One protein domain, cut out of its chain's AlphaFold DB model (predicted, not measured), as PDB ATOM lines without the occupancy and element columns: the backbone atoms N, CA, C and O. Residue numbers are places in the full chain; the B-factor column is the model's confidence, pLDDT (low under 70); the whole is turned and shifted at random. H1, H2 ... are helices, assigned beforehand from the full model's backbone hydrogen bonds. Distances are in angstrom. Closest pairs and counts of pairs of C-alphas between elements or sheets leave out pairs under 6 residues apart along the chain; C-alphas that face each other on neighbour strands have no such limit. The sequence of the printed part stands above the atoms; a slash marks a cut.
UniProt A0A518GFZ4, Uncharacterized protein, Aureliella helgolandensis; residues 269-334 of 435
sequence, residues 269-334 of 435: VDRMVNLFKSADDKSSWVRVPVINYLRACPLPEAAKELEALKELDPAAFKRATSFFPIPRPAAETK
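What this domain is: This is residues 269 to 334 of the 435 residues of an uncharacterized protein of Aureliella helgolandensis (UniProt A0A518GFZ4). Three helices, H1, H2 and H3, run side by side in a small triangular bundle, and a fourth, H4, crosses H2 on the side away from H1. A tail, residues 329 to 334, sticks out from this body and makes much of the length. The printed part has 66 residues with four named helices, H1 to H4 in chain order, and no named strand: all helix. It is compact, with a radius of gyration of the C-alphas of 12.2 A, and elongated, spanning 42 by 23 by 20 A.

Where its parts are: Find C-alpha 284 at (-24.033, 16.516, 175.072); from there H2, residues 284 to 296, runs 20.1 A. H3, residues 300 to 312, runs 19.0 A. H1, residues 269 to 277, begins at C-alpha 269, (-18.745, 7.924, 160.676). H4, residues 314 to 323, runs to C-alpha 323 at (-13.312, 28.064, 167.811).

How they stand to each other: Start at H2, which with H3 is the hub. H2 and H3 form a helical hairpin, a shallow tilt of 33 degrees, only just short of steep; H2 touches H3 with residues 291 to 295 alone, closest at the C-alphas of Leu 294 and Ala 302, 5.3 A. H1 and H2 form another, closest at C-alphas 276 and 287, 5.1 A. H1 touches H3 at a shallow tilt of 2 degrees, the same way, closest at C-alphas 269 and 302, 6.5 A. Residues 287 to 292 of H2 touch H4 at a steep tilt of 61 degrees, closest at C-alphas 288 and 320, 5.3 A. H3 and H4 only just touch, only at the corner, with 3 pairs of C-alphas within 8 A, closest at C-alphas 310 and 317, 5.5 A. H1 and H4 are apart. Every O i to N i+4 pair is within hydrogen-bond range in H1 and H3, 7 of 9 in H2 and 5 of 6 in H4.

The domain as a whole: The C-alphas farthest apart are those of Asp 281 and Lys 334, 41.9 A. The printed part has no cut and no long link. Look to residues 329 to 334 for pLDDT under 70.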
ATOM      1  N   VAL A 269     -17.795   6.845 161.060       97.88
ATOM      2  CA  VAL A 269     -18.745   7.924 160.676       97.88
ATOM      3  C   VAL A 269     -20.164   7.673 161.206       97.88
ATOM      4  O   VAL A 269     -20.674   8.504 161.958       97.88
ATOM      5  N   ASP A 270     -20.756   6.511 160.925       97.81
ATOM      6  CA  ASP A 270     -22.113   6.171 161.387       97.81
ATOM      7  C   ASP A 270     -22.239   6.219 162.911       97.81
ATOM      8  O   ASP A 270     -23.215   6.718 163.474       97.81
ATOM      9  N   ARG A 271     -21.212   5.726 163.604       97.94
ATOM     10  CA  ARG A 271     -21.176   5.711 165.064       97.94
ATOM     11  C   ARG A 271     -21.086   7.122 165.640       97.94
ATOM     12  O   ARG A 271     -21.746   7.396 166.637       97.94
ATOM     13  N   MET A 272     -20.334   8.020 165.002       98.31
ATOM     14  CA  MET A 272     -20.266   9.433 165.389       98.31
ATOM     15  C   MET A 272     -21.622  10.118 165.236       98.31
ATOM     16  O   MET A 272     -22.085  10.793 166.154       98.31
ATOM     17  N   VAL A 273     -22.289   9.898 164.102       98.12
ATOM     18  CA  VAL A 273     -23.629  10.434 163.835       98.12
ATOM     19  C   VAL A 273     -24.632   9.939 164.876       98.12
ATOM     20  O   VAL A 273     -25.411  10.733 165.409       98.12
ATOM     21  N   ASN A 274     -24.585   8.649 165.212       98.12
ATOM     22  CA  ASN A 274     -25.441   8.073 166.242       98.12
ATOM     23  C   ASN A 274     -25.168   8.689 167.616       98.12
ATOM     24  O   ASN A 274     -26.116   9.137 168.252       98.12
ATOM     25  N   LEU A 275     -23.899   8.802 168.033       98.06
ATOM     26  CA  LEU A 275     -23.516   9.453 169.293       98.06
ATOM     27  C   LEU A 275     -24.038  10.890 169.381       98.06
ATOM     28  O   LEU A 275     -24.517  11.303 170.430       98.06
ATOM     29  N   PHE A 276     -23.990  11.646 168.282       98.12
ATOM     30  CA  PHE A 276     -24.527  13.004 168.245       98.12
ATOM     31  C   PHE A 276     -26.043  13.037 168.445       98.12
ATOM     32  O   PHE A 276     -26.545  13.830 169.247       98.12
ATOM     33  N   LYS A 277     -26.768  12.190 167.701       97.38
ATOM     34  CA  LYS A 277     -28.236  12.136 167.696       97.38
ATOM     35  C   LYS A 277     -28.794  11.586 169.010       97.38
ATOM     36  O   LYS A 277     -29.839  12.048 169.454       97.38
ATOM     37  N   SER A 278     -28.105  10.632 169.639       96.50
ATOM     38  CA  SER A 278     -28.510  10.036 170.915       96.50
ATOM     39  C   SER A 278     -28.011  10.800 172.141       96.50
ATOM     40  O   SER A 278     -28.317  10.387 173.256       96.50
ATOM     41  N   ALA A 279     -27.209  11.856 171.963       95.94
ATOM     42  CA  ALA A 279     -26.650  12.602 173.080       95.94
ATOM     43  C   ALA A 279     -27.748  13.294 173.898       95.94
ATOM     44  O   ALA A 279     -28.567  14.042 173.354       95.94
ATOM     45  N   ASP A 280     -27.692  13.089 175.206       93.62
ATOM     46  CA  ASP A 280     -28.548  13.681 176.231       93.62
ATOM     47  C   ASP A 280     -27.762  14.688 177.095       93.62
ATOM     48  O   ASP A 280     -26.612  15.027 176.800       93.62
ATOM     49  N   ASP A 281     -28.355  15.171 178.187       91.56
ATOM     50  CA  ASP A 281     -27.710  16.141 179.085       91.56
ATOM     51  C   ASP A 281     -26.378  15.632 179.667       91.56
ATOM     52  O   ASP A 281     -25.475  16.427 179.934       91.56
ATOM     53  N   LYS A 282     -26.226  14.309 179.804       91.75
ATOM     54  CA  LYS A 282     -25.035  13.637 180.341       91.75
ATOM     55  C   LYS A 282     -24.027  13.223 179.271       91.75
ATOM     56  O   LYS A 282     -23.059  12.550 179.585       91.75
ATOM     57  N   SER A 283     -24.251  13.549 178.006       93.56
ATOM     58  CA  SER A 283     -23.330  13.195 176.917       93.56
ATOM     59  C   SER A 283     -23.244  14.271 175.833       93.56
ATOM     60  O   SER A 283     -22.509  14.131 174.859       93.56
ATOM     61  N   SER A 284     -23.943  15.394 176.017       92.94
ATOM     62  CA  SER A 284     -24.033  16.516 175.072       92.94
ATOM     63  C   SER A 284     -22.680  17.089 174.635       92.94
ATOM     64  O   SER A 284     -22.563  17.632 173.532       92.94
ATOM     65  N   TRP A 285     -21.636  16.935 175.453       92.75
ATOM     66  CA  TRP A 285     -20.270  17.346 175.129       92.75
ATOM     67  C   TRP A 285     -19.659  16.578 173.950       92.75
ATOM     68  O   TRP A 285     -18.762  17.115 173.305       92.75
ATOM     69  N   VAL A 286     -20.185  15.400 173.588       96.38
ATOM     70  CA  VAL A 286     -19.738  14.614 172.422       96.38
ATOM     71  C   VAL A 286     -20.040  15.306 171.086       96.38
ATOM     72  O   VAL A 286     -19.359  15.061 170.088       96.38
ATOM     73  N   ARG A 287     -21.027  16.215 171.048       96.44
ATOM     74  CA  ARG A 287     -21.515  16.824 169.800       96.44
ATOM     75  C   ARG A 287     -20.448  17.639 169.069       96.44
ATOM     76  O   ARG A 287     -20.299  17.510 167.856       96.44
ATOM     77  N   VAL A 288     -19.680  18.458 169.794       96.38
ATOM     78  CA  VAL A 288     -18.614  19.290 169.202       96.38
ATOM     79  C   VAL A 288     -17.457  18.435 168.652       96.38
ATOM     80  O   VAL A 288     -17.084  18.638 167.493       96.38
ATOM     81  N   PRO A 289     -16.906  17.458 169.401       96.88
ATOM     82  CA  PRO A 289     -15.949  16.487 168.875       96.88
ATOM     83  C   PRO A 289     -16.446  15.736 167.638       96.88
ATOM     84  O   PRO A 289     -15.697  15.650 166.668       96.88
ATOM     85  N   VAL A 290     -17.698  15.255 167.624       98.19
ATOM     86  CA  VAL A 290     -18.281  14.570 166.452       98.19
ATOM     87  C   VAL A 290     -18.273  15.474 165.223       98.19
ATOM     88  O   VAL A 290     -17.807  15.061 164.162       98.19
ATOM     89  N   ILE A 291     -18.735  16.722 165.355       97.81
ATOM     90  CA  ILE A 291     -18.704  17.681 164.244       97.81
ATOM     91  C   ILE A 291     -17.272  17.871 163.739       97.81
ATOM     92  O   ILE A 291     -17.037  17.854 162.534       97.81
ATOM     93  N   ASN A 292     -16.298  18.035 164.638       97.12
ATOM     94  CA  ASN A 292     -14.898  18.209 164.251       97.12
ATOM     95  C   ASN A 292     -14.304  16.965 163.578       97.12
ATOM     96  O   ASN A 292     -13.526  17.113 162.638       97.12
ATOM     97  N   TYR A 293     -14.700  15.764 164.001       97.69
ATOM     98  CA  TYR A 293     -14.340  14.517 163.331       97.69
ATOM     99  C   TYR A 293     -14.909  14.472 161.903       97.69
ATOM    100  O   TYR A 293     -14.166  14.217 160.959       97.69
ATOM    101  N   LEU A 294     -16.195  14.795 161.712       97.38
ATOM    102  CA  LEU A 294     -16.823  14.792 160.384       97.38
ATOM    103  C   LEU A 294     -16.263  15.892 159.473       97.38
ATOM    104  O   LEU A 294     -16.089  15.660 158.284       97.38
ATOM    105  N   ARG A 295     -15.911  17.060 160.029       95.75
ATOM    106  CA  ARG A 295     -15.224  18.145 159.303       95.75
ATOM    107  C   ARG A 295     -13.834  17.749 158.807       95.75
ATOM    108  O   ARG A 295     -13.380  18.308 157.814       95.75
ATOM    109  N   ALA A 296     -13.141  16.868 159.529       95.50
ATOM    110  CA  ALA A 296     -11.823  16.363 159.143       95.50
ATOM    111  C   ALA A 296     -11.909  15.176 158.168       95.50
ATOM    112  O   ALA A 296     -10.968  14.936 157.414       95.50
ATOM    113  N   CYS A 297     -13.026  14.445 158.174       96.62
ATOM    114  CA  CYS A 297     -13.238  13.276 157.334       96.62
ATOM    115  C   CYS A 297     -13.426  13.674 155.853       96.62
ATOM    116  O   CYS A 297     -14.333  14.448 155.542       96.62
ATOM    117  N   PRO A 298     -12.635  13.125 154.912       95.75
ATOM    118  CA  PRO A 298     -12.720  13.478 153.493       95.75
ATOM    119  C   PRO A 298     -13.875  12.785 152.749       95.75
ATOM    120  O   PRO A 298     -14.082  13.036 151.562       95.75
ATOM    121  N   LEU A 299     -14.605  11.875 153.403       95.69
ATOM    122  CA  LEU A 299     -15.652  11.084 152.756       95.69
ATOM    123  C   LEU A 299     -16.891  11.948 152.444       95.69
ATOM    124  O   LEU A 299     -17.360  12.674 153.323       95.69
ATOM    125  N   PRO A 300     -17.504  11.825 151.246       95.38
ATOM    126  CA  PRO A 300     -18.709  12.586 150.891       95.38
ATOM    127  C   PRO A 300     -19.888  12.359 151.846       95.38
ATOM    128  O   PRO A 300     -20.674  13.267 152.104       95.38
ATOM    129  N   GLU A 301     -19.996  11.148 152.394       94.88
ATOM    130  CA  GLU A 301     -21.005  10.797 153.393       94.88
ATOM    131  C   GLU A 301     -20.866  11.627 154.673       94.88
ATOM    132  O   GLU A 301     -21.866  12.118 155.191       94.88
ATOM    133  N   ALA A 302     -19.637  11.885 155.132       96.25
ATOM    134  CA  ALA A 302     -19.403  12.726 156.300       96.25
ATOM    135  C   ALA A 302     -19.873  14.168 156.061       96.25
ATOM    136  O   ALA A 302     -20.477  14.761 156.950       96.25
ATOM    137  N   ALA A 303     -19.670  14.712 154.855       95.25
ATOM    138  CA  ALA A 303     -20.164  16.040 154.485       95.25
ATOM    139  C   ALA A 303     -21.702  16.101 154.444       95.25
ATOM    140  O   ALA A 303     -22.298  17.072 154.906       95.25
ATOM    141  N   LYS A 304     -22.353  15.047 153.935       96.62
ATOM    142  CA  LYS A 304     -23.818  14.935 153.931       96.62
ATOM    143  C   LYS A 304     -24.381  14.893 155.353       96.62
ATOM    144  O   LYS A 304     -25.310  15.636 155.666       96.62
ATOM    145  N   GLU A 305     -23.822  14.043 156.211       97.38
ATOM    146  CA  GLU A 305     -24.259  13.935 157.605       97.38
ATOM    147  C   GLU A 305     -23.974  15.221 158.382       97.38
ATOM    148  O   GLU A 305     -24.784  15.634 159.203       97.38
ATOM    149  N   LEU A 306     -22.878  15.916 158.078       95.88
ATOM    150  CA  LEU A 306     -22.538  17.187 158.703       95.88
ATOM    151  C   LEU A 306     -23.617  18.265 158.489       95.88
ATOM    152  O   LEU A 306     -23.967  18.956 159.447       95.88
ATOM    153  N   GLU A 307     -24.184  18.383 157.282       96.06
ATOM    154  CA  GLU A 307     -25.317  19.292 157.042       96.06
ATOM    155  C   GLU A 307     -26.576  18.840 157.798       96.06
ATOM    156  O   GLU A 307     -27.272  19.669 158.378       96.06
ATOM    157  N   ALA A 308     -26.841  17.533 157.895       96.12
ATOM    158  CA  ALA A 308     -27.967  17.030 158.684       96.12
ATOM    159  C   ALA A 308     -27.809  17.324 160.191       96.12
ATOM    160  O   ALA A 308     -28.768  17.715 160.859       96.12
ATOM    161  N   LEU A 309     -26.599  17.169 160.740       96.69
ATOM    162  CA  LEU A 309     -26.309  17.457 162.148       96.69
ATOM    163  C   LEU A 309     -26.351  18.959 162.461       96.69
ATOM    164  O   LEU A 309     -26.723  19.345 163.570       96.69
ATOM    165  N   LYS A 310     -25.995  19.808 161.491       96.50
ATOM    166  CA  LYS A 310     -26.085  21.268 161.602       96.50
ATOM    167  C   LYS A 310     -27.521  21.750 161.777       96.50
ATOM    168  O   LYS A 310     -27.739  22.641 162.590       96.50
ATOM    169  N   GLU A 311     -28.478  21.157 161.067       96.19
ATOM    170  CA  GLU A 311     -29.902  21.472 161.245       96.19
ATOM    171  C   GLU A 311     -30.432  20.981 162.604       96.19
ATOM    172  O   GLU A 311     -31.272  21.639 163.215       96.19
ATOM    173  N   LEU A 312     -29.915  19.855 163.113       95.19
ATOM    174  CA  LEU A 312     -30.334  19.281 164.399       95.19
ATOM    175  C   LEU A 312     -29.852  20.100 165.610       95.19
ATOM    176  O   LEU A 312     -30.610  20.317 166.552       95.19
ATOM    177  N   ASP A 313     -28.587  20.534 165.610       95.69
ATOM    178  CA  ASP A 313     -28.011  21.369 166.675       95.69
ATOM    179  C   ASP A 313     -27.089  22.458 166.082       95.69
ATOM    180  O   ASP A 313     -25.851  22.333 166.076       95.69
ATOM    181  N   PRO A 314     -27.679  23.576 165.610       95.56
ATOM    182  CA  PRO A 314     -26.928  24.691 165.033       95.56
ATOM    183  C   PRO A 314     -25.925  25.318 166.013       95.56
ATOM    184  O   PRO A 314     -24.896  25.866 165.605       95.56
ATOM    185  N   ALA A 315     -26.201  25.247 167.320       94.69
ATOM    186  CA  ALA A 315     -25.346  25.818 168.353       94.69
ATOM    187  C   ALA A 315     -24.059  25.000 168.537       94.69
ATOM    188  O   ALA A 315     -22.969  25.576 168.620       94.69
ATOM    189  N   ALA A 316     -24.150  23.666 168.570       93.56
ATOM    190  CA  ALA A 316     -22.979  22.791 168.565       93.56
ATOM    191  C   ALA A 316     -22.146  22.977 167.288       93.56
ATOM    192  O   ALA A 316     -20.926  23.129 167.379       93.56
ATOM    193  N   PHE A 317     -22.797  23.068 166.123       94.56
ATOM    194  CA  PHE A 317     -22.125  23.328 164.847       94.56
ATOM    195  C   PHE A 317     -21.350  24.649 164.846       94.56
ATOM    196  O   PHE A 317     -20.165  24.694 164.496       94.56
ATOM    197  N   LYS A 318     -21.983  25.733 165.308       93.94
ATOM    198  CA  LYS A 318     -21.326  27.036 165.449       93.94
ATOM    199  C   LYS A 318     -20.124  26.968 166.396       93.94
ATOM    200  O   LYS A 318     -19.051  27.451 166.050       93.94
ATOM    201  N   ARG A 319     -20.265  26.327 167.564       92.81
ATOM    202  CA  ARG A 319     -19.146  26.149 168.510       92.81
ATOM    203  C   ARG A 319     -17.968  25.405 167.878       92.81
ATOM    204  O   ARG A 319     -16.830  25.836 168.036       92.81
ATOM    205  N   ALA A 320     -18.233  24.330 167.142       91.88
ATOM    206  CA  ALA A 320     -17.185  23.559 166.482       91.88
ATOM    207  C   ALA A 320     -16.453  24.388 165.411       91.88
ATOM    208  O   ALA A 320     -15.226  24.432 165.385       91.88
ATOM    209  N   THR A 321     -17.197  25.092 164.558       89.25
ATOM    210  CA  THR A 321     -16.640  25.834 163.415       89.25
ATOM    211  C   THR A 321     -15.957  27.150 163.783       89.25
ATOM    212  O   THR A 321     -14.983  27.514 163.131       89.25
ATOM    213  N   SER A 322     -16.428  27.860 164.814       86.12
ATOM    214  CA  SER A 322     -15.890  29.179 165.184       86.12
ATOM    215  C   SER A 322     -14.603  29.125 166.008       86.12
ATOM    216  O   SER A 322     -13.777  30.024 165.884       86.12
ATOM    217  N   PHE A 323     -14.428  28.109 166.856       76.25
ATOM    218  CA  PHE A 323     -13.312  28.064 167.811       76.25
ATOM    219  C   PHE A 323     -12.224  27.054 167.449       76.25
ATOM    220  O   PHE A 323     -11.105  27.172 167.942       76.25
ATOM    221  N   PHE A 324     -12.532  26.074 166.593       75.25
ATOM    222  CA  PHE A 324     -11.607  24.988 166.287       75.25
ATOM    223  C   PHE A 324     -11.207  24.995 164.808       75.25
ATOM    224  O   PHE A 324     -12.085  24.901 163.931       75.25
ATOM    225  N   PRO A 325      -9.892  25.057 164.503       80.38
ATOM    226  CA  PRO A 325      -9.425  24.775 163.156       80.38
ATOM    227  C   PRO A 325      -9.817  23.343 162.782       80.38
ATOM    228  O   PRO A 325      -9.999  22.493 163.656       80.38
ATOM    229  N   ILE A 326      -9.954  23.073 161.483       77.94
ATOM    230  CA  ILE A 326     -10.206  21.706 161.015       77.94
ATOM    231  C   ILE A 326      -9.054  20.826 161.525       77.94
ATOM    232  O   ILE A 326      -7.892  21.179 161.277       77.94
ATOM    233  N   PRO A 327      -9.344  19.732 162.261       73.19
ATOM    234  CA  PRO A 327      -8.313  18.803 162.696       73.19
ATOM    235  C   PRO A 327      -7.485  18.351 161.494       73.19
ATOM    236  O   PRO A 327      -8.034  17.897 160.493       73.19
ATOM    237  N   ARG A 328      -6.166  18.528 161.572       72.12
ATOM    238  CA  ARG A 328      -5.246  18.055 160.537       72.12
ATOM    239  C   ARG A 328      -4.807  16.630 160.872       72.12
ATOM    240  O   ARG A 328      -4.648  16.336 162.063       72.12
ATOM    241  N   PRO A 329      -4.572  15.780 159.860       67.56
ATOM    242  CA  PRO A 329      -3.901  14.504 160.065       67.56
ATOM    243  C   PRO A 329      -2.594  14.704 160.830       67.56
ATOM    244  O   PRO A 329      -1.923  15.730 160.657       67.56
ATOM    245  N   ALA A 330      -2.226  13.745 161.681       61.28
ATOM    246  CA  ALA A 330      -0.877  13.729 162.235       61.28
ATOM    247  C   ALA A 330       0.124  13.717 161.069       61.28
ATOM    248  O   ALA A 330       0.071  12.828 160.222       61.28
ATOM    249  N   ALA A 331       1.014  14.711 161.006       50.38
ATOM    250  CA  ALA A 331       2.155  14.629 160.105       50.38
ATOM    251  C   ALA A 331       2.971  13.380 160.479       50.38
ATOM    252  O   ALA A 331       3.108  13.078 161.665       50.38
ATOM    253  N   GLU A 332       3.510  12.659 159.493       42.44
ATOM    254  CA  GLU A 332       4.527  11.631 159.739       42.44
ATOM    255  C   GLU A 332       5.785  12.329 160.282       42.44
ATOM    256  O   GLU A 332       6.670  12.750 159.539       42.44
ATOM    257  N   THR A 333       5.834  12.576 161.587       42.31
ATOM    258  CA  THR A 333       6.919  13.332 162.206       42.31
ATOM    259  C   THR A 333       8.093  12.418 162.525       42.31
ATOM    260  O   THR A 333       8.003  11.552 163.390       42.31
ATOM    261  N   LYS A 334       9.230  12.686 161.870       33.66
ATOM    262  CA  LYS A 334      10.569  12.352 162.387       33.66
ATOM    263  C   LYS A 334      10.921  13.131 163.665       33.66
ATOM    264  O   LYS A 334      11.825  12.709 164.370       33.66
TER     265      LYS A 334